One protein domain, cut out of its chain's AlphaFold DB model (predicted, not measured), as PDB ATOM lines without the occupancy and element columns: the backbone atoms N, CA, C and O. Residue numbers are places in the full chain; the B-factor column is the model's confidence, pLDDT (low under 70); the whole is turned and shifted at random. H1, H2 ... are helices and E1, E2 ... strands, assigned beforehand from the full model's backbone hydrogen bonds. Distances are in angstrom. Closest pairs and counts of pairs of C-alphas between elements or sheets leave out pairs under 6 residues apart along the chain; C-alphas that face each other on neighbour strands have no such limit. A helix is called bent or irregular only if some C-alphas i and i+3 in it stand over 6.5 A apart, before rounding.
ATOM      1  N   VAL A 114     112.013 139.144 163.820       83.38
ATOM      2  CA  VAL A 114     113.079 139.867 163.132       83.38
ATOM      3  C   VAL A 114     113.421 139.081 161.885       83.38
ATOM      4  O   VAL A 114     113.884 137.949 161.975       83.38
ATOM      5  N   ILE A 115     113.192 139.685 160.725       81.06
ATOM      6  CA  ILE A 115     113.438 139.051 159.435       81.06
ATOM      7  C   ILE A 115     114.692 139.687 158.834       81.06
ATOM      8  O   ILE A 115     114.652 140.876 158.476       81.06
ATOM      9  N   PRO A 116     115.807 138.934 158.766       72.94
ATOM     10  CA  PRO A 116     117.055 139.406 158.200       72.94
ATOM     11  C   PRO A 116     116.868 139.771 156.745       72.94
ATOM     12  O   PRO A 116     116.296 138.997 155.976       72.94
ATOM     13  N   GLN A 117     117.405 140.931 156.375       72.88
ATOM     14  CA  GLN A 117     117.528 141.308 154.984       72.88
ATOM     15  C   GLN A 117     118.967 141.243 154.560       72.88
ATOM     16  O   GLN A 117     119.861 141.912 155.077       72.88
ATOM     17  N   THR A 118     119.158 140.390 153.582       59.69
ATOM     18  CA  THR A 118     120.434 140.148 152.971       59.69
ATOM     19  C   THR A 118     120.370 140.889 151.655       59.69
ATOM     20  O   THR A 118     119.435 140.622 150.894       59.69
ATOM     21  N   PRO A 119     121.287 141.822 151.355       54.78
ATOM     22  CA  PRO A 119     121.413 142.304 149.993       54.78
ATOM     23  C   PRO A 119     121.741 141.075 149.140       54.78
ATOM     24  O   PRO A 119     122.871 140.591 149.141       54.78
ATOM     25  N   GLY A 120     120.724 140.486 148.511       53.34
ATOM     26  CA  GLY A 120     120.905 139.323 147.660       53.34
ATOM     27  C   GLY A 120     121.887 139.659 146.540       53.34
ATOM     28  O   GLY A 120     122.128 140.828 146.229       53.34
ATOM     29  N   LYS A 121     122.433 138.629 145.884       53.38
ATOM     30  CA  LYS A 121     123.274 138.820 144.688       53.38
ATOM     31  C   LYS A 121     122.566 139.655 143.612       53.38
ATOM     32  O   LYS A 121     123.232 140.318 142.824       53.38
ATOM     33  N   SER A 122     121.228 139.653 143.597       57.84
ATOM     34  CA  SER A 122     120.445 140.543 142.753       57.84
ATOM     35  C   SER A 122     120.077 141.836 143.511       57.84
ATOM     36  O   SER A 122     119.394 141.804 144.536       57.84
ATOM     37  N   PRO A 123     120.446 143.024 142.996       60.00
ATOM     38  CA  PRO A 123     120.048 144.307 143.583       60.00
ATOM     39  C   PRO A 123     118.533 144.581 143.480       60.00
ATOM     40  O   PRO A 123     118.080 145.667 143.854       60.00
ATOM     41  N   SER A 124     117.759 143.632 142.943       60.84
ATOM     42  CA  SER A 124     116.349 143.769 142.601       60.84
ATOM     43  C   SER A 124     115.396 143.365 143.730       60.84
ATOM     44  O   SER A 124     114.252 143.813 143.710       60.84
ATOM     45  N   ARG A 125     115.817 142.576 144.725       67.25
ATOM     46  CA  ARG A 125     114.948 142.169 145.848       67.25
ATOM     47  C   ARG A 125     115.689 142.293 147.177       67.25
ATOM     48  O   ARG A 125     116.336 141.344 147.607       67.25
ATOM     49  N   PRO A 126     115.647 143.470 147.819       71.31
ATOM     50  CA  PRO A 126     116.251 143.648 149.139       71.31
ATOM     51  C   PRO A 126     115.522 142.866 150.236       71.31
ATOM     52  O   PRO A 126     116.154 142.578 151.244       71.31
ATOM     53  N   PHE A 127     114.225 142.560 150.070       81.81
ATOM     54  CA  PHE A 127     113.419 141.885 151.081       81.81
ATOM     55  C   PHE A 127     113.167 140.413 150.727       81.81
ATOM     56  O   PHE A 127     112.478 140.132 149.743       81.81
ATOM     57  N   LEU A 128     113.705 139.484 151.523       80.50
ATOM     58  CA  LEU A 128     113.484 138.040 151.385       80.50
ATOM     59  C   LEU A 128     112.038 137.679 151.760       80.50
ATOM     60  O   LEU A 128     111.514 138.175 152.761       80.50
ATOM     61  N   ARG A 129     111.415 136.769 151.000       85.50
ATOM     62  CA  ARG A 129     110.112 136.166 151.328       85.50
ATOM     63  C   ARG A 129     110.264 135.143 152.454       85.50
ATOM     64  O   ARG A 129     110.175 133.939 152.255       85.50
ATOM     65  N   ALA A 130     110.535 135.638 153.653       85.25
ATOM     66  CA  ALA A 130     110.593 134.845 154.872       85.25
ATOM     67  C   ALA A 130     109.487 135.274 155.835       85.25
ATOM     68  O   ALA A 130     109.050 136.429 155.825       85.25
ATOM     69  N   PHE A 131     109.019 134.347 156.662       85.06
ATOM     70  CA  PHE A 131     107.958 134.586 157.629       85.06
ATOM     71  C   PHE A 131     108.157 133.734 158.879       85.06
ATOM     72  O   PHE A 131     108.774 132.680 158.820       85.06
ATOM     73  N   SER A 132     107.631 134.162 160.026       85.56
ATOM     74  CA  SER A 132     107.583 133.294 161.206       85.56
ATOM     75  C   SER A 132     106.211 132.639 161.329       85.56
ATOM     76  O   SER A 132     105.231 133.381 161.405       85.56
ATOM     77  N   PRO A 133     106.092 131.300 161.434       83.62
ATOM     78  CA  PRO A 133     104.808 130.613 161.627       83.62
ATOM     79  C   PRO A 133     103.986 131.170 162.795       83.62
ATOM     80  O   PRO A 133     102.756 131.188 162.766       83.62
ATOM     81  N   HIS A 134     104.667 131.696 163.814       82.25
ATOM     82  CA  HIS A 134     104.027 132.279 164.983       82.25
ATOM     83  C   HIS A 134     103.289 133.598 164.701       82.25
ATOM     84  O   HIS A 134     102.389 133.946 165.465       82.25
ATOM     85  N   LEU A 135     103.604 134.302 163.606       83.44
ATOM     86  CA  LEU A 135     102.835 135.468 163.152       83.44
ATOM     87  C   LEU A 135     101.449 135.080 162.604       83.44
ATOM     88  O   LEU A 135     100.566 135.932 162.537       83.44
ATOM     89  N   PHE A 136     101.242 133.810 162.240       83.31
ATOM     90  CA  PHE A 136     100.033 133.324 161.555       83.31
ATOM     91  C   PHE A 136      99.076 132.547 162.472       83.31
ATOM     92  O   PHE A 136      98.006 132.114 162.044       83.31
ATOM     93  N   SER A 137      99.420 132.391 163.752       77.94
ATOM     94  CA  SER A 137      98.545 131.766 164.749       77.94
ATOM     95  C   SER A 137      97.353 132.684 165.100       77.94
ATOM     96  O   SER A 137      97.480 133.910 165.134       77.94
ATOM     97  N   PRO A 138      96.152 132.147 165.369       60.75
ATOM     98  CA  PRO A 138      95.114 131.801 164.396       60.75
ATOM     99  C   PRO A 138      94.316 133.002 163.841       60.75
ATOM    100  O   PRO A 138      93.228 132.811 163.306       60.75
ATOM    101  N   SER A 139      94.774 134.248 164.008       60.34
ATOM    102  CA  SER A 139      94.008 135.422 163.534       60.34
ATOM    103  C   SER A 139      94.810 136.706 163.292       60.34
ATOM    104  O   SER A 139      94.222 137.718 162.906       60.34
ATOM    105  N   LEU A 140      96.134 136.698 163.478       71.94
ATOM    106  CA  LEU A 140      96.921 137.932 163.413       71.94
ATOM    107  C   LEU A 140      97.315 138.339 161.994       71.94
ATOM    108  O   LEU A 140      97.223 139.509 161.657       71.94
ATOM    109  N   LEU A 141      97.720 137.426 161.122       89.44
ATOM    110  CA  LEU A 141      98.062 137.768 159.742       89.44
ATOM    111  C   LEU A 141      97.836 136.550 158.854       89.44
ATOM    112  O   LEU A 141      97.948 135.426 159.334       89.44
ATOM    113  N   THR A 142      97.492 136.747 157.579       91.25
ATOM    114  CA  THR A 142      97.486 135.646 156.605       91.25
ATOM    115  C   THR A 142      98.831 135.614 155.873       91.25
ATOM    116  O   THR A 142      99.403 136.684 155.642       91.25
ATOM    117  N   PRO A 143      99.356 134.436 155.479       90.06
ATOM    118  CA  PRO A 143     100.587 134.366 154.684       90.06
ATOM    119  C   PRO A 143     100.489 135.209 153.410       90.06
ATOM    120  O   PRO A 143     101.415 135.933 153.065       90.06
ATOM    121  N   THR A 144      99.320 135.202 152.763       91.44
ATOM    122  CA  THR A 144      99.041 136.023 151.583       91.44
ATOM    123  C   THR A 144      99.203 137.518 151.858       91.44
ATOM    124  O   THR A 144      99.908 138.188 151.109       91.44
ATOM    125  N   ASP A 145      98.611 138.045 152.936       92.56
ATOM    126  CA  ASP A 145      98.747 139.462 153.304       92.56
ATOM    127  C   ASP A 145     100.211 139.845 153.560       92.56
ATOM    128  O   ASP A 145     100.669 140.910 153.142       92.56
ATOM    129  N   TRP A 146     100.951 138.961 154.236       92.81
ATOM    130  CA  TRP A 146     102.365 139.158 154.538       92.81
ATOM    131  C   TRP A 146     103.221 139.237 153.272       92.81
ATOM    132  O   TRP A 146     104.013 140.167 153.107       92.81
ATOM    133  N   PHE A 147     103.037 138.301 152.345       90.56
ATOM    134  CA  PHE A 147     103.809 138.290 151.110       90.56
ATOM    135  C   PHE A 147     103.445 139.445 150.180       90.56
ATOM    136  O   PHE A 147     104.341 140.061 149.613       90.56
ATOM    137  N   VAL A 148     102.163 139.822 150.095       93.00
ATOM    138  CA  VAL A 148     101.746 141.034 149.370       93.00
ATOM    139  C   VAL A 148     102.421 142.275 149.961       93.00
ATOM    140  O   VAL A 148     102.894 143.132 149.211       93.00
ATOM    141  N   PHE A 149     102.521 142.359 151.292       94.44
ATOM    142  CA  PHE A 149     103.249 143.434 151.960       94.44
ATOM    143  C   PHE A 149     104.733 143.467 151.557       94.44
ATOM    144  O   PHE A 149     105.236 144.540 151.207       94.44
ATOM    145  N   LEU A 150     105.417 142.319 151.573       92.00
ATOM    146  CA  LEU A 150     106.829 142.212 151.187       92.00
ATOM    147  C   LEU A 150     107.057 142.536 149.707       92.00
ATOM    148  O   LEU A 150     107.996 143.257 149.369       92.00
ATOM    149  N   ASP A 151     106.187 142.057 148.819       90.62
ATOM    150  CA  ASP A 151     106.292 142.272 147.376       90.62
ATOM    151  C   ASP A 151     106.111 143.757 147.022       90.62
ATOM    152  O   ASP A 151     106.881 144.319 146.232       90.62
ATOM    153  N   ALA A 152     105.151 144.430 147.664       92.88
ATOM    154  CA  ALA A 152     104.952 145.868 147.516       92.88
ATOM    155  C   ALA A 152     106.112 146.681 148.122       92.88
ATOM    156  O   ALA A 152     106.574 147.640 147.496       92.88
ATOM    157  N   LEU A 153     106.658 146.262 149.269       91.38
ATOM    158  CA  LEU A 153     107.851 146.879 149.859       91.38
ATOM    159  C   LEU A 153     109.061 146.771 148.908       91.38
ATOM    160  O   LEU A 153     109.732 147.768 148.625       91.38
ATOM    161  N   ASN A 154     109.286 145.587 148.331       88.31
ATOM    162  CA  ASN A 154     110.305 145.332 147.310       88.31
ATOM    163  C   ASN A 154     110.092 146.178 146.043       88.31
ATOM    164  O   ASN A 154     111.055 146.659 145.441       88.31
ATOM    165  N   ALA A 155     108.847 146.366 145.600       88.81
ATOM    166  CA  ALA A 155     108.532 147.205 144.445       88.81
ATOM    167  C   ALA A 155     108.844 148.691 144.703       88.81
ATOM    168  O   ALA A 155     109.437 149.359 143.850       88.81
ATOM    169  N   ILE A 156     108.510 149.209 145.886       88.06
ATOM    170  CA  ILE A 156     108.808 150.598 146.282       88.06
ATOM    171  C   ILE A 156     110.315 150.828 146.364       88.06
ATOM    172  O   ILE A 156     110.822 151.842 145.872       88.06
ATOM    173  N   TRP A 157     111.041 149.859 146.919       84.00
ATOM    174  CA  TRP A 157     112.493 149.922 146.980       84.00
ATOM    175  C   TRP A 157     113.127 149.943 145.587       84.00
ATOM    176  O   TRP A 157     113.929 150.826 145.278       84.00
ATOM    177  N   ARG A 158     112.714 149.018 144.707       82.19
ATOM    178  CA  ARG A 158     113.179 148.956 143.311       82.19
ATOM    179  C   ARG A 158     112.922 150.256 142.564       82.19
ATOM    180  O   ARG A 158     113.852 150.856 142.035       82.19
ATOM    181  N   THR A 159     111.669 150.705 142.538       80.69
ATOM    182  CA  THR A 159     111.262 151.893 141.769       80.69
ATOM    183  C   THR A 159     112.017 153.144 142.189       80.69
ATOM    184  O   THR A 159     112.261 154.020 141.359       80.69
ATOM    185  N   THR A 160     112.408 153.231 143.455       71.69
ATOM    186  CA  THR A 160     113.135 154.388 143.958       71.69
ATOM    187  C   THR A 160     114.636 154.293 143.679       71.69
ATOM    188  O   THR A 160     115.232 155.297 143.302       71.69
ATOM    189  N   ARG A 161     115.225 153.088 143.717       68.25
ATOM    190  CA  ARG A 161     116.625 152.860 143.319       68.25
ATOM    191  C   ARG A 161     116.855 153.086 141.819       68.25
ATOM    192  O   ARG A 161     117.813 153.749 141.439       68.25
ATOM    193  N   THR A 162     115.979 152.564 140.957       64.75
ATOM    194  CA  THR A 162     116.172 152.614 139.494       64.75
ATOM    195  C   THR A 162     115.930 154.003 138.906       64.75
ATOM    196  O   THR A 162     116.604 154.388 137.958       64.75
ATOM    197  N   ARG A 163     114.967 154.772 139.435       57.31
ATOM    198  CA  ARG A 163     114.554 156.043 138.810       57.31
ATOM    199  C   ARG A 163     115.527 157.194 138.992       57.31
ATOM    200  O   ARG A 163     115.402 158.181 138.278       57.31
ATOM    201  N   LEU A 164     116.410 157.110 139.974       52.91
ATOM    202  CA  LEU A 164     117.142 158.286 140.417       52.91
ATOM    203  C   LEU A 164     118.666 158.096 140.358       52.91
ATOM    204  O   LEU A 164     119.392 159.049 140.594       52.91
ATOM    205  N   GLY A 165     119.162 156.891 140.039       57.00
ATOM    206  CA  GLY A 165     120.606 156.607 140.052       57.00
ATOM    207  C   GLY A 165     121.260 156.870 141.415       57.00
ATOM    208  O   GLY A 165     122.472 157.026 141.504       57.00
ATOM    209  N   LEU A 166     120.448 156.971 142.469       52.62
ATOM    210  CA  LEU A 166     120.876 157.507 143.747       52.62
ATOM    211  C   LEU A 166     121.697 156.497 144.520       52.62
ATOM    212  O   LEU A 166     121.377 155.303 144.578       52.62
ATOM    213  N   ALA A 167     122.706 157.033 145.199       56.09
ATOM    214  CA  ALA A 167     123.332 156.354 146.312       56.09
ATOM    215  C   ALA A 167     122.250 155.918 147.330       56.09
ATOM    216  O   ALA A 167     121.247 156.612 147.512       56.09
ATOM    217  N   PRO A 168     122.438 154.782 148.025       57.12
ATOM    218  CA  PRO A 168     121.469 154.226 148.981       57.12
ATOM    219  C   PRO A 168     121.110 155.145 150.171       57.12
ATOM    220  O   PRO A 168     120.251 154.784 150.970       57.12
ATOM    221  N   GLU A 169     121.748 156.310 150.289       61.00
ATOM    222  CA  GLU A 169     121.578 157.296 151.365       61.00
ATOM    223  C   GLU A 169     120.574 158.415 151.024       61.00
ATOM    224  O   GLU A 169     120.420 159.348 151.809       61.00
ATOM    225  N   ASP A 170     119.894 158.381 149.870       66.12
ATOM    226  CA  ASP A 170     119.008 159.492 149.516       66.12
ATOM    227  C   ASP A 170     117.769 159.567 150.443       66.12
ATOM    228  O   ASP A 170     117.006 158.596 150.565       66.12
ATOM    229  N   PRO A 171     117.510 160.733 151.066       70.56
ATOM    230  CA  PRO A 171     116.393 160.929 151.989       70.56
ATOM    231  C   PRO A 171     115.007 160.692 151.354       70.56
ATOM    232  O   PRO A 171     114.046 160.356 152.052       70.56
ATOM    233  N   SER A 172     114.874 160.805 150.032       74.62
ATOM    234  CA  SER A 172     113.628 160.560 149.295       74.62
ATOM    235  C   SER A 172     113.236 159.078 149.233       74.62
ATOM    236  O   SER A 172     112.039 158.764 149.269       74.62
ATOM    237  N   LEU A 173     114.211 158.155 149.205       75.44
ATOM    238  CA  LEU A 173     113.974 156.711 149.342       75.44
ATOM    239  C   LEU A 173     113.368 156.408 150.704       75.44
ATOM    240  O   LEU A 173     112.343 155.725 150.804       75.44
ATOM    241  N   HIS A 174     113.980 156.977 151.738       79.81
ATOM    242  CA  HIS A 174     113.543 156.809 153.111       79.81
ATOM    243  C   HIS A 174     112.102 157.305 153.300       79.81
ATOM    244  O   HIS A 174     111.270 156.579 153.842       79.81
ATOM    245  N   GLY A 175     111.755 158.470 152.739       87.00
ATOM    246  CA  GLY A 175     110.401 159.027 152.823       87.00
ATOM    247  C   GLY A 175     109.308 158.141 152.209       87.00
ATOM    248  O   GLY A 175     108.233 157.992 152.796       87.00
ATOM    249  N   ARG A 176     109.563 157.507 151.053       87.94
ATOM    250  CA  ARG A 176     108.583 156.606 150.408       87.94
ATOM    251  C   ARG A 176     108.406 155.299 151.168       87.94
ATOM    252  O   ARG A 176     107.272 154.856 151.342       87.94
ATOM    253  N   VAL A 177     109.509 154.709 151.629       89.62
ATOM    254  CA  VAL A 177     109.475 153.492 152.449       89.62
ATOM    255  C   VAL A 177     108.733 153.767 153.755       89.62
ATOM    256  O   VAL A 177     107.813 153.024 154.078       89.62
ATOM    257  N   ILE A 178     109.032 154.873 154.448       91.62
ATOM    258  CA  ILE A 178     108.306 155.284 155.660       91.62
ATOM    259  C   ILE A 178     106.816 155.472 155.377       91.62
ATOM    260  O   ILE A 178     105.985 154.944 156.107       91.62
ATOM    261  N   SER A 179     106.460 156.192 154.310       93.56
ATOM    262  CA  SER A 179     105.052 156.443 153.969       93.56
ATOM    263  C   SER A 179     104.283 155.140 153.742       93.56
ATOM    264  O   SER A 179     103.148 154.996 154.194       93.56
ATOM    265  N   TYR A 180     104.913 154.168 153.079       95.38
ATOM    266  CA  TYR A 180     104.336 152.846 152.882       95.38
ATOM    267  C   TYR A 180     104.240 152.040 154.178       95.38
ATOM    268  O   TYR A 180     103.193 151.453 154.435       95.38
ATOM    269  N   LEU A 181     105.282 152.046 155.015       95.12
ATOM    270  CA  LEU A 181     105.251 151.382 156.320       95.12
ATOM    271  C   LEU A 181     104.162 151.972 157.221       95.12
ATOM    272  O   LEU A 181     103.454 151.212 157.869       95.12
ATOM    273  N   ASN A 182     103.961 153.291 157.214       95.62
ATOM    274  CA  ASN A 182     102.880 153.944 157.955       95.62
ATOM    275  C   ASN A 182     101.503 153.469 157.478       95.62
ATOM    276  O   ASN A 182     100.669 153.088 158.293       95.62
ATOM    277  N   LEU A 183     101.286 153.421 156.160       96.50
ATOM    278  CA  LEU A 183     100.030 152.943 155.581       96.50
ATOM    279  C   LEU A 183      99.791 151.450 155.864       96.50
ATOM    280  O   LEU A 183      98.668 151.045 156.166       96.50
ATOM    281  N   ALA A 184     100.838 150.628 155.764       96.25
ATOM    282  CA  ALA A 184     100.780 149.209 156.088       96.25
ATOM    283  C   ALA A 184     100.495 149.002 157.580       96.25
ATOM    284  O   ALA A 184      99.662 148.171 157.932       96.25
ATOM    285  N   ASN A 185     101.119 149.788 158.458       96.19
ATOM    286  CA  ASN A 185     100.830 149.767 159.885       96.19
ATOM    287  C   ASN A 185      99.374 150.123 160.165       96.19
ATOM    288  O   ASN A 185      98.706 149.365 160.849       96.19
ATOM    289  N   GLU A 186      98.850 151.194 159.575       95.75
ATOM    290  CA  GLU A 186      97.457 151.610 159.766       95.75
ATOM    291  C   GLU A 186      96.449 150.552 159.288       95.75
ATOM    292  O   GLU A 186      95.478 150.250 159.980       95.75
ATOM    293  N   ARG A 187      96.665 149.976 158.098       95.69
ATOM    294  CA  ARG A 187      95.654 149.139 157.429       95.69
ATOM    295  C   ARG A 187      95.824 147.644 157.643       95.69
ATOM    296  O   ARG A 187      94.834 146.918 157.625       95.69
ATOM    297  N   LEU A 188      97.062 147.178 157.776       95.06
ATOM    298  CA  LEU A 188      97.385 145.757 157.822       95.06
ATOM    299  C   LEU A 188      97.770 145.302 159.228       95.06
ATOM    300  O   LEU A 188      97.209 144.313 159.689       95.06
ATOM    301  N   PHE A 189      98.673 146.000 159.918       94.31
ATOM    302  CA  PHE A 189      99.233 145.506 161.184       94.31
ATOM    303  C   PHE A 189      98.464 145.978 162.433       94.31
ATOM    304  O   PHE A 189      98.138 145.153 163.289       94.31
ATOM    305  N   ALA A 190      98.089 147.257 162.525       94.06
ATOM    306  CA  ALA A 190      97.419 147.832 163.695       94.06
ATOM    307  C   ALA A 190      96.066 147.177 164.030       94.06
ATOM    308  O   ALA A 190      95.850 146.886 165.207       94.06
ATOM    309  N   PRO A 191      95.196 146.814 163.058       93.62
ATOM    310  CA  PRO A 191      93.957 146.081 163.349       93.62
ATOM    311  C   PRO A 191      94.178 144.724 164.035       93.62
ATOM    312  O   PRO A 191      93.237 144.137 164.561       93.62
ATOM    313  N   ARG A 192      95.416 144.218 164.020       92.69
ATOM    314  CA  ARG A 192      95.833 142.962 164.654       92.69
ATOM    315  C   ARG A 192      96.781 143.185 165.830       92.69
ATOM    316  O   ARG A 192      97.451 142.250 166.249       92.69
ATOM    317  N   ALA A 193      96.848 144.402 166.371       92.81
ATOM    318  CA  ALA A 193      97.770 144.756 167.449       92.81
ATOM    319  C   ALA A 193      99.249 144.510 167.099       92.81
ATOM    320  O   ALA A 193     100.045 144.165 167.972       92.81
ATOM    321  N   LEU A 194      99.622 144.673 165.829       93.25
ATOM    322  CA  LEU A 194     100.996 144.543 165.352       93.25
ATOM    323  C   LEU A 194     101.514 145.880 164.813       93.25
ATOM    324  O   LEU A 194     100.748 146.743 164.389       93.25
ATOM    325  N   CYS A 195     102.833 146.019 164.791       94.88
ATOM    326  CA  CYS A 195     103.560 147.100 164.144       94.88
ATOM    327  C   CYS A 195     104.731 146.503 163.367       94.88
ATOM    328  O   CYS A 195     105.390 145.585 163.848       94.88
ATOM    329  N   VAL A 196     104.996 147.016 162.172       95.19
ATOM    330  CA  VAL A 196     106.161 146.678 161.363       95.19
ATOM    331  C   VAL A 196     107.082 147.887 161.232       95.19
ATOM    332  O   VAL A 196     106.646 149.013 160.975       95.19
ATOM    333  N   ARG A 197     108.381 147.652 161.395       94.81
ATOM    334  CA  ARG A 197     109.452 148.637 161.230       94.81
ATOM    335  C   ARG A 197     110.552 148.041 160.362       94.81
ATOM    336  O   ARG A 197     110.813 146.843 160.421       94.81
ATOM    337  N   VAL A 198     111.207 148.882 159.568       91.12
ATOM    338  CA  VAL A 198     112.446 148.522 158.869       91.12
ATOM    339  C   VAL A 198     113.579 149.244 159.578       91.12
ATOM    340  O   VAL A 198     113.614 150.471 159.569       91.12
ATOM    341  N   LEU A 199     114.456 148.484 160.224       90.19
ATOM    342  CA  LEU A 199     115.508 148.994 161.100       90.19
ATOM    343  C   LEU A 199     116.888 148.644 160.555       90.19
ATOM    344  O   LEU A 199     117.072 147.606 159.915       90.19
ATOM    345  N   ARG A 200     117.877 149.492 160.835       85.81
ATOM    346  CA  ARG A 200     119.289 149.113 160.682       85.81
ATOM    347  C   ARG A 200     119.679 148.138 161.792       85.81
ATOM    348  O   ARG A 200     119.020 148.072 162.827       85.81
ATOM    349  N   THR A 201     120.766 147.394 161.607       82.12
ATOM    350  CA  THR A 201     121.200 146.405 162.605       82.12
ATOM    351  C   THR A 201     121.341 146.967 164.029       82.12
ATOM    352  O   THR A 201     120.776 146.352 164.930       82.12
ATOM    353  N   PRO A 202     121.981 148.131 164.269       82.75
ATOM    354  CA  PRO A 202     122.089 148.684 165.625       82.75
ATOM    355  C   PRO A 202     120.726 149.033 166.239       82.75
ATOM    356  O   PRO A 202     120.465 148.725 167.397       82.75
ATOM    357  N   GLU A 203     119.827 149.616 165.443       88.94
ATOM    358  CA  GLU A 203     118.468 149.973 165.870       88.94
ATOM    359  C   GLU A 203     117.644 148.727 166.208       88.94
ATOM    360  O   GLU A 203     116.951 148.698 167.221       88.94
ATOM    361  N   MET A 204     117.750 147.679 165.386       90.12
ATOM    362  CA  MET A 204     117.095 146.397 165.632       90.12
ATOM    363  C   MET A 204     117.575 145.779 166.948       90.12
ATOM    364  O   MET A 204     116.746 145.366 167.754       90.12
ATOM    365  N   LEU A 205     118.889 145.765 167.200       86.44
ATOM    366  CA  LEU A 205     119.468 145.229 168.436       86.44
ATOM    367  C   LEU A 205     119.018 146.003 169.676       86.44
ATOM    368  O   LEU A 205     118.718 145.394 170.703       86.44
ATOM    369  N   ALA A 206     118.959 147.332 169.582       88.06
ATOM    370  CA  ALA A 206     118.443 148.166 170.659       88.06
ATOM    371  C   ALA A 206     116.975 147.836 170.955       88.06
ATOM    372  O   ALA A 206     116.612 147.619 172.107       88.06
ATOM    373  N   GLU A 207     116.151 147.711 169.915       89.50
ATOM    374  CA  GLU A 207     114.714 147.467 170.049       89.50
ATOM    375  C   GLU A 207     114.388 146.088 170.650       89.50
ATOM    376  O   GLU A 207     113.424 145.952 171.400       89.50
ATOM    377  N   ILE A 208     115.198 145.059 170.378       87.38
ATOM    378  CA  ILE A 208     115.033 143.732 170.999       87.38
ATOM    379  C   ILE A 208     115.646 143.634 172.412       87.38
ATOM    380  O   ILE A 208     115.662 142.549 172.999       87.38
ATOM    381  N   GLY A 209     116.190 144.733 172.950       86.31
ATOM    382  CA  GLY A 209     116.833 144.770 174.265       86.31
ATOM    383  C   GLY A 209     118.160 144.007 174.318       86.31
ATOM    384  O   GLY A 209     118.508 143.432 175.350       86.31
ATOM    385  N   PHE A 210     118.899 143.941 173.205       84.00
ATOM    386  CA  PHE A 210     120.195 143.255 173.162       84.00
ATOM    387  C   PHE A 210     121.226 143.960 174.052       84.00
ATOM    388  O   PHE A 210     121.922 143.308 174.830       84.00
ATOM    389  N   PHE A 211     121.297 145.291 173.983       82.62
ATOM    390  CA  PHE A 211     122.268 146.080 174.749       82.62
ATOM    391  C   PHE A 211     121.960 146.113 176.254       82.62
ATOM    392  O   PHE A 211     122.882 146.112 177.068       82.62
ATOM    393  N   ASP A 212     120.687 145.997 176.642       84.88
ATOM    394  CA  ASP A 212     120.268 145.925 178.052       84.88
ATOM    395  C   ASP A 212     120.790 144.668 178.770       84.88
ATOM    396  O   ASP A 212     120.810 144.598 179.999       84.88
ATOM    397  N   ARG A 213     121.259 143.669 178.011       80.69
ATOM    398  CA  ARG A 213     121.875 142.441 178.534       80.69
ATOM    399  C   ARG A 213     123.383 142.567 178.768       80.69
ATOM    400  O   ARG A 213     124.035 141.567 179.054       80.69
ATOM    401  N   GLY A 214     123.934 143.777 178.654       82.75
ATOM    402  CA  GLY A 214     125.347 144.066 178.907       82.75
ATOM    403  C   GLY A 214     126.274 143.792 177.724       82.75
ATOM    404  O   GLY A 214     127.489 143.775 177.904       82.75
ATOM    405  N   TYR A 215     125.731 143.579 176.523       79.56
ATOM    406  CA  TYR A 215     126.534 143.526 175.303       79.56
ATOM    407  C   TYR A 215     126.810 144.943 174.803       79.56
ATOM    408  O   TYR A 215     125.902 145.770 174.790       79.56
ATOM    409  N   SER A 216     128.037 145.227 174.363       80.38
ATOM    410  CA  SER A 216     128.354 146.497 173.702       80.38
ATOM    411  C   SER A 216     128.152 146.416 172.184       80.38
ATOM    412  O   SER A 216     128.193 145.340 171.581       80.38
ATOM    413  N   GLU A 217     127.979 147.568 171.534       71.75
ATOM    414  CA  GLU A 217     127.959 147.672 170.067       71.75
ATOM    415  C   GLU A 217     129.271 147.168 169.439       71.75
ATOM    416  O   GLU A 217     129.273 146.513 168.396       71.75
ATOM    417  N   SER A 218     130.396 147.370 170.126       70.75
ATOM    418  CA  SER A 218     131.694 146.835 169.712       70.75
ATOM    419  C   SER A 218     131.744 145.304 169.772       70.75
ATOM    420  O   SER A 218     132.350 144.682 168.898       70.75
ATOM    421  N   ASP A 219     131.085 144.677 170.753       68.50
ATOM    422  CA  ASP A 219     130.986 143.213 170.843       68.50
ATOM    423  C   ASP A 219     130.132 142.627 169.720       68.50
ATOM    424  O   ASP A 219     130.353 141.487 169.312       68.50
ATOM    425  N   PHE A 220     129.156 143.396 169.227       67.62
ATOM    426  CA  PHE A 220     128.348 143.029 168.071       67.62
ATOM    427  C   PHE A 220     129.188 143.039 166.788       67.62
ATOM    428  O   PHE A 220     129.269 142.020 166.104       67.62
ATOM    429  N   LEU A 221     129.877 144.147 166.492       63.41
ATOM    430  CA  LEU A 221     130.672 144.296 165.262       63.41
ATOM    431  C   LEU A 221     131.840 143.303 165.167       63.41
ATOM    432  O   LEU A 221     132.299 142.983 164.074       63.41
ATOM    433  N   ARG A 222     132.316 142.796 166.309       61.84
ATOM    434  CA  ARG A 222     133.389 141.793 166.385       61.84
ATOM    435  C   ARG A 222     132.893 140.347 166.307       61.84
ATOM    436  O   ARG A 222     133.702 139.429 166.263       61.84
ATOM    437  N   SER A 223     131.582 140.113 166.340       57.41
ATOM    438  CA  SER A 223     130.996 138.788 166.536       57.41
ATOM    439  C   SER A 223     130.322 138.296 165.253       57.41
ATOM    440  O   SER A 223     129.172 138.607 164.962       57.41
ATOM    441  N   VAL A 224     130.993 137.394 164.526       51.75
ATOM    442  CA  VAL A 224     130.371 136.561 163.462       51.75
ATOM    443  C   VAL A 224     129.222 135.691 164.022       51.75
ATOM    444  O   VAL A 224     128.388 135.153 163.294       51.75
ATOM    445  N   THR A 225     129.142 135.584 165.350       58.50
ATOM    446  CA  THR A 225     128.162 134.805 166.111       58.50
ATOM    447  C   THR A 225     126.943 135.598 166.576       58.50
ATOM    448  O   THR A 225     126.162 135.064 167.361       58.50
ATOM    449  N   VAL A 226     126.714 136.846 166.138       61.03
ATOM    450  CA  VAL A 226     125.556 137.597 166.665       61.03
ATOM    451  C   VAL A 226     124.242 136.876 166.389       61.03
ATOM    452  O   VAL A 226     123.381 136.817 167.260       61.03
ATOM    453  N   LEU A 227     124.099 136.258 165.224       62.25
ATOM    454  CA  LEU A 227     122.910 135.468 164.928       62.25
ATOM    455  C   LEU A 227     122.692 134.332 165.945       62.25
ATOM    456  O   LEU A 227     121.555 134.057 166.310       62.25
ATOM    457  N   ASP A 228     123.772 133.741 166.469       64.19
ATOM    458  CA  ASP A 228     123.694 132.738 167.537       64.19
ATOM    459  C   ASP A 228     123.246 133.374 168.868       64.19
ATOM    460  O   ASP A 228     122.540 132.743 169.649       64.19
ATOM    461  N   LYS A 229     123.597 134.645 169.120       69.00
ATOM    462  CA  LYS A 229     123.156 135.410 170.303       69.00
ATOM    463  C   LYS A 229     121.727 135.958 170.180       69.00
ATOM    464  O   LYS A 229     121.106 136.259 171.197       69.00
ATOM    465  N   LEU A 230     121.197 136.079 168.961       70.06
ATOM    466  CA  LEU A 230     119.790 136.411 168.702       70.06
ATOM    467  C   LEU A 230     118.854 135.226 168.970       70.06
ATOM    468  O   LEU A 230     117.641 135.415 169.087       70.06
ATOM    469  N   HIS A 231     119.404 134.014 169.103       67.62
ATOM    470  CA  HIS A 231     118.634 132.820 169.415       67.62
ATOM    471  C   HIS A 231     117.858 132.998 170.731       67.62
ATOM    472  O   HIS A 231     118.429 133.269 171.787       67.62
ATOM    473  N   GLY A 232     116.530 132.867 170.664       69.50
ATOM    474  CA  GLY A 232     115.630 133.080 171.802       69.50
ATOM    475  C   GLY A 232     115.254 134.540 172.080       69.50
ATOM    476  O   GLY A 232     114.488 134.783 173.010       69.50
ATOM    477  N   CYS A 233     115.755 135.505 171.301       69.25
ATOM    478  CA  CYS A 233     115.250 136.887 171.277       69.25
ATOM    479  C   CYS A 233     114.323 137.143 170.079       69.25
ATOM    480  O   CYS A 233     113.600 138.134 170.060       69.25
ATOM    481  N   VAL A 234     114.373 136.253 169.084       71.44
ATOM    482  CA  VAL A 234     113.717 136.385 167.786       71.44
ATOM    483  C   VAL A 234     112.919 135.121 167.480       71.44
ATOM    484  O   VAL A 234     113.389 134.010 167.737       71.44
ATOM    485  N   MET A 235     111.729 135.285 166.900       77.25
ATOM    486  CA  MET A 235     110.909 134.160 166.438       77.25
ATOM    487  C   MET A 235     111.577 133.362 165.296       77.25
ATOM    488  O   MET A 235     112.224 133.965 164.439       77.25
ATOM    489  N   PRO A 236     111.381 132.031 165.209       77.19
ATOM    490  CA  PRO A 236     111.915 131.221 164.111       77.19
ATOM    491  C   PRO A 236     111.319 131.639 162.762       77.19
ATOM    492  O   PRO A 236     110.160 132.052 162.706       77.19
ATOM    493  N   LEU A 237     112.101 131.510 161.689       78.56
ATOM    494  CA  LEU A 237     111.719 131.897 160.332       78.56
ATOM    495  C   LEU A 237     111.660 130.688 159.403       78.56
ATOM    496  O   LEU A 237     112.571 129.865 159.389       78.56
ATOM    497  N   GLU A 238     110.626 130.655 158.580       80.00
ATOM    498  CA  GLU A 238     110.503 129.823 157.394       80.00
ATOM    499  C   GLU A 238     110.728 130.713 156.166       80.00
ATOM    500  O   GLU A 238     110.193 131.821 156.074       80.00
ATOM    501  N   VAL A 239     111.568 130.257 155.239       79.75
ATOM    502  CA  VAL A 239     111.826 130.951 153.974       79.75
ATOM    503  C   VAL A 239     110.965 130.288 152.911       79.75
ATOM    504  O   VAL A 239     111.039 129.075 152.729       79.75
ATOM    505  N   GLU A 240     110.146 131.070 152.214       79.06
ATOM    506  CA  GLU A 240     109.469 130.588 151.018       79.06
ATOM    507  C   GLU A 240     110.523 130.490 149.911       79.06
ATOM    508  O   GLU A 240     111.036 131.506 149.435       79.06
ATOM    509  N   GLU A 241     110.900 129.264 149.542       70.50
ATOM    510  CA  GLU A 241     111.742 129.035 148.371       70.50
ATOM    511  C   GLU A 241     110.969 129.527 147.145       70.50
ATOM    512  O   GLU A 241     109.972 128.930 146.730       70.50
ATOM    513  N   GLU A 242     111.398 130.658 146.581       62.69
ATOM    514  CA  GLU A 242     110.918 131.071 145.271       62.69
ATOM    515  C   GLU A 242     111.295 129.966 144.292       62.69
ATOM    516  O   GLU A 242     112.471 129.703 144.041       62.69
ATOM    517  N   GLY A 258     113.923 123.311 160.511       39.88
ATOM    518  CA  GLY A 258     113.251 122.761 161.690       39.88
ATOM    519  C   GLY A 258     113.741 123.362 163.009       39.88
ATOM    520  O   GLY A 258     113.123 123.153 164.052       39.88
ATOM    521  N   SER A 259     114.850 124.112 162.995       53.91
ATOM    522  CA  SER A 259     115.389 124.775 164.185       53.91
ATOM    523  C   SER A 259     116.018 126.136 163.867       53.91
ATOM    524  O   SER A 259     116.587 126.341 162.793       53.91
ATOM    525  N   GLY A 260     115.995 127.057 164.840       49.78
ATOM    526  CA  GLY A 260     116.654 128.364 164.726       49.78
ATOM    527  C   GLY A 260     118.152 128.276 164.396       49.78
ATOM    528  O   GLY A 260     118.696 129.191 163.787       49.78
ATOM    529  N   VAL A 261     118.811 127.154 164.709       55.69
ATOM    530  CA  VAL A 261     120.223 126.900 164.372       55.69
ATOM    531  C   VAL A 261     120.432 126.767 162.859       55.69
ATOM    532  O   VAL A 261     121.445 127.221 162.331       55.69
ATOM    533  N   GLU A 262     119.467 126.198 162.136       56.50
ATOM    534  CA  GLU A 262     119.581 125.979 160.693       56.50
ATOM    535  C   GLU A 262     119.320 127.269 159.903       56.50
ATOM    536  O   GLU A 262     120.008 127.525 158.917       56.50
ATOM    537  N   ALA A 263     118.411 128.132 160.373       53.47
ATOM    538  CA  ALA A 263     118.201 129.464 159.799       53.47
ATOM    539  C   ALA A 263     119.448 130.353 159.969       53.47
ATOM    540  O   ALA A 263     119.835 131.070 159.044       53.47
ATOM    541  N   VAL A 264     120.137 130.256 161.114       55.88
ATOM    542  CA  VAL A 264     121.430 130.924 161.328       55.88
ATOM    543  C   VAL A 264     122.523 130.332 160.433       55.88
ATOM    544  O   VAL A 264     123.305 131.084 159.850       55.88
ATOM    545  N   ALA A 265     122.573 129.008 160.271       60.00
ATOM    546  CA  ALA A 265     123.510 128.356 159.357       60.00
ATOM    547  C   ALA A 265     123.256 128.743 157.891       60.00
ATOM    548  O   ALA A 265     124.208 128.961 157.141       60.00
ATOM    549  N   TRP A 266     121.994 128.891 157.486       56.62
ATOM    550  CA  TRP A 266     121.625 129.380 156.163       56.62
ATOM    551  C   TRP A 266     121.994 130.844 155.982       56.62
ATOM    552  O   TRP A 266     122.655 131.143 155.000       56.62
ATOM    553  N   LEU A 267     121.718 131.734 156.946       55.94
ATOM    554  CA  LEU A 267     122.174 133.128 156.868       55.94
ATOM    555  C   LEU A 267     123.700 133.218 156.727       55.94
ATOM    556  O   LEU A 267     124.215 133.951 155.875       55.94
ATOM    557  N   LYS A 268     124.423 132.410 157.517       59.78
ATOM    558  CA  LYS A 268     125.876 132.236 157.403       59.78
ATOM    559  C   LYS A 268     126.254 131.741 155.997       59.78
ATOM    560  O   LYS A 268     127.221 132.234 155.434       59.78
ATOM    561  N   LYS A 269     125.487 130.844 155.374       61.12
ATOM    562  CA  LYS A 269     125.786 130.271 154.049       61.12
ATOM    563  C   LYS A 269     125.407 131.161 152.854       61.12
ATOM    564  O   LYS A 269     126.153 131.186 151.881       61.12
ATOM    565  N   THR A 270     124.279 131.870 152.887       51.19
ATOM    566  CA  THR A 270     123.698 132.543 151.707       51.19
ATOM    567  C   THR A 270     123.959 134.037 151.627       51.19
ATOM    568  O   THR A 270     123.877 134.591 150.534       51.19
ATOM    569  N   SER A 271     124.295 134.700 152.735       49.59
ATOM    570  CA  SER A 271     124.227 136.166 152.757       49.59
ATOM    571  C   SER A 271     125.403 136.915 153.343       49.59
ATOM    572  O   SER A 271     125.579 138.093 153.043       49.59
ATOM    573  N   ALA A 272     126.205 136.258 154.172       50.94
ATOM    574  CA  ALA A 272     127.214 136.970 154.933       50.94
ATOM    575  C   ALA A 272     128.458 136.138 155.220       50.94
ATOM    576  O   ALA A 272     129.507 136.729 155.377       50.94
ATOM    577  N   GLY A 273     128.431 134.802 155.250       55.19
ATOM    578  CA  GLY A 273     129.594 134.038 155.727       55.19
ATOM    579  C   GLY A 273     130.843 134.184 154.865       55.19
ATOM    580  O   GLY A 273     131.911 134.418 155.416       55.19
ATOM    581  N   SER A 274     130.729 134.109 153.533       63.19
ATOM    582  CA  SER A 274     131.896 134.324 152.661       63.19
ATOM    583  C   SER A 274     132.330 135.788 152.678       63.19
ATOM    584  O   SER A 274     133.475 136.073 152.997       63.19
ATOM    585  N   ALA A 275     131.406 136.726 152.436       68.00
ATOM    586  CA  ALA A 275     131.734 138.149 152.370       68.00
ATOM    587  C   ALA A 275     132.246 138.707 153.711       68.00
ATOM    588  O   ALA A 275     133.231 139.434 153.727       68.00
ATOM    589  N   MET A 276     131.628 138.336 154.837       68.44
ATOM    590  CA  MET A 276     132.090 138.710 156.178       68.44
ATOM    591  C   MET A 276     133.405 138.024 156.533       68.44
ATOM    592  O   MET A 276     134.249 138.669 157.140       68.44
ATOM    593  N   SER A 277     133.623 136.759 156.145       78.50
ATOM    594  CA  SER A 277     134.928 136.116 156.352       78.50
ATOM    595  C   SER A 277     136.020 136.810 155.543       78.50
ATOM    596  O   SER A 277     137.121 137.004 156.053       78.50
ATOM    597  N   ASP A 278     135.729 137.225 154.310       80.19
ATOM    598  CA  ASP A 278     136.677 137.952 153.467       80.19
ATOM    599  C   ASP A 278     136.951 139.363 154.009       80.19
ATOM    600  O   ASP A 278     138.089 139.825 153.971       80.19
ATOM    601  N   ILE A 279     135.940 140.023 154.580       81.62
ATOM    602  CA  ILE A 279     136.072 141.289 155.317       81.62
ATOM    603  C   ILE A 279     136.923 141.104 156.573       81.62
ATOM    604  O   ILE A 279     137.831 141.892 156.807       81.62
ATOM    605  N   GLU A 280     136.679 140.060 157.363       81.81
ATOM    606  CA  GLU A 280     137.429 139.779 158.589       81.81
ATOM    607  C   GLU A 280     138.897 139.464 158.277       81.81
ATOM    608  O   GLU A 280     139.799 140.027 158.896       81.81
ATOM    609  N   ARG A 381     125.219 146.776 154.981       65.88
ATOM    610  CA  ARG A 381     124.140 147.289 155.835       65.88
ATOM    611  C   ARG A 381     122.867 146.464 155.626       65.88
ATOM    612  O   ARG A 381     122.052 146.752 154.753       65.88
ATOM    613  N   ALA A 382     122.721 145.429 156.443       72.31
ATOM    614  CA  ALA A 382     121.510 144.645 156.540       72.31
ATOM    615  C   ALA A 382     120.403 145.531 157.116       72.31
ATOM    616  O   ALA A 382     120.555 146.156 158.171       72.31
ATOM    617  N   PHE A 383     119.289 145.588 156.398       82.56
ATOM    618  CA  PHE A 383     118.042 146.065 156.964       82.56
ATOM    619  C   PHE A 383     117.351 144.894 157.660       82.56
ATOM    620  O   PHE A 383     117.583 143.728 157.352       82.56
ATOM    621  N   TRP A 384     116.497 145.199 158.619       87.06
ATOM    622  CA  TRP A 384     115.767 144.198 159.378       87.06
ATOM    623  C   TRP A 384     114.309 144.586 159.371       87.06
ATOM    624  O   TRP A 384     113.976 145.713 159.734       87.06
ATOM    625  N   ILE A 385     113.441 143.668 158.953       91.06
ATOM    626  CA  ILE A 385     112.013 143.864 159.175       91.06
ATOM    627  C   ILE A 385     111.726 143.362 160.580       91.06
ATOM    628  O   ILE A 385     111.814 142.166 160.848       91.06
ATOM    629  N   LEU A 386     111.420 144.293 161.468       92.81
ATOM    630  CA  LEU A 386     110.971 144.005 162.812       92.81
ATOM    631  C   LEU A 386     109.451 144.097 162.836       92.81
ATOM    632  O   LEU A 386     108.893 145.171 162.618       92.81
ATOM    633  N   VAL A 387     108.791 142.990 163.142       93.19
ATOM    634  CA  VAL A 387     107.394 143.002 163.570       93.19
ATOM    635  C   VAL A 387     107.398 142.988 165.092       93.19
ATOM    636  O   VAL A 387     108.107 142.171 165.683       93.19
ATOM    637  N   SER A 388     106.641 143.892 165.713       92.62
ATOM    638  CA  SER A 388     106.427 144.006 167.158       92.62
ATOM    639  C   SER A 388     104.929 144.014 167.496       92.62
ATOM    640  O   SER A 388     104.094 144.337 166.649       92.62
ATOM    641  N   ARG A 389     104.559 143.642 168.727       91.12
ATOM    642  CA  ARG A 389     103.184 143.783 169.221       91.12
ATOM    643  C   ARG A 389     102.975 145.205 169.739       91.12
ATOM    644  O   ARG A 389     103.809 145.714 170.484       91.12
ATOM    645  N   LEU A 390     101.862 145.833 169.368       89.88
ATOM    646  CA  LEU A 390     101.482 147.130 169.919       89.88
ATOM    647  C   LEU A 390     101.106 146.977 171.404       89.88
ATOM    648  O   LEU A 390     100.423 146.007 171.758       89.88
TER     649      LEU A 390
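AT A GLANCE: This is residues 114 to 242, 258 to 280 and 381 to 390 of the 395 residues of an uncharacterized protein of Penicilliopsis zonata CBS 506.65 (UniProt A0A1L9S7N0). A small antiparallel sheet of three strands sits in the middle, with a long helical hairpin, H2 and H3, along one side, H3 beside the edge strand E2. Short H4 covers E3 on one face, and on the side away from the hairpin lie H5, H6 and the longer, kinked H7. The printed part has 162 residues with seven named helices and three named strands, in the order E1 H1 H2 H3 E2 H4 H5 H6 H7 E3; the sheet's order is E1, E3, E2, and the class is mostly helix. The whole is compact, with a radius of gyration of the C-alphas of 15.9 A and spans of 43 by 38 by 32 A.

IN THESE COORDINATES: The sheet holds E1, residues 114 to 116, E3, residues 383 to 389, and E2, residues 194 to 200; E3 and E2 are each 19.4 A long. C-alpha 114 is at (113.079, 139.867, 163.132) and C-alpha 389 at (103.184, 143.783, 169.221). H3, residues 171 to 192, is 30.1 A long, with a kink of 43 degrees near residue 186; it is irregular, but only just, with C-alphas 187 and 190 6.6 A apart. H2, residues 143 to 164, is 32.4 A long and begins at C-alpha 143 (100.587, 134.366, 154.684). H7, residues 260 to 280, is 24.5 A long and irregular, with C-alphas 271 and 274 7.9 A apart and a kink of 66 degrees near residue 274. The shorter helices are H1, residues 133 to 136, H4, residues 201 to 207, H5, residues 217 to 221, and H6, residues 226 to 229.

HOW THE PARTS SIT: E3, the inner strand, is antiparallel to E2 at 154 degrees, with N 197 and O 386 2.8 A apart, and to E1 at 166 degrees, with N 115 and O 385 2.8 A apart, both within hydrogen-bond range. H3 is on the sheet at the sheet's level, height 0.3 A; its closest C-alphas to E2 are Phe 189 and Cys 195, 5.5 A. H2 and H3 form a helical hairpin: they touch at a shallow tilt of 12 degrees, opposite ways, closest at the C-alphas of Thr 160 and Leu 173, 5.9 A. H1 is close to H2 but not clearly touching, with the C-alphas of Phe 136 and Pro 143 7.0 A apart. H4 is on the sheet, over E3 at a height of 8.8 A, and runs along the strands at 3 degrees to E3 on the local plane. H5 is close to H4 but not clearly touching, with the C-alphas of Pro 202 and Glu 217 7.4 A apart. H6 and H7 only just touch, with 3 pairs of C-alphas within 8 A, the closest Leu 227 and Val 264, 6.0 A; H7 does so with residues 261 to 264 alone. H7 is apart from H2. Each O i to N i+4 pair is within hydrogen-bond range in H4 and H5, against 17 of 18 in H2, 15 of 18 in H3 and 13 of 17 in H7; H1 and H6 are too short for such a pair.

THE WHOLE: The farthest C-alphas, Pro 191 and Asp 278, are 44.6 A apart. Residues 243 to 257 and 281 to 380 are not printed; the C-alpha gaps are 18.5 A from 242 to 258 and 15.5 A from 280 to 381. E1 to H1 is a long link of 16 residues, of which residues 130 to 131 pair antiparallel with 238 to 239. The mean pLDDT of the printed part is 76.7; 55 residues are under 70, among them 118 to 125, 161 to 170, 219 to 229 and 258 to 276.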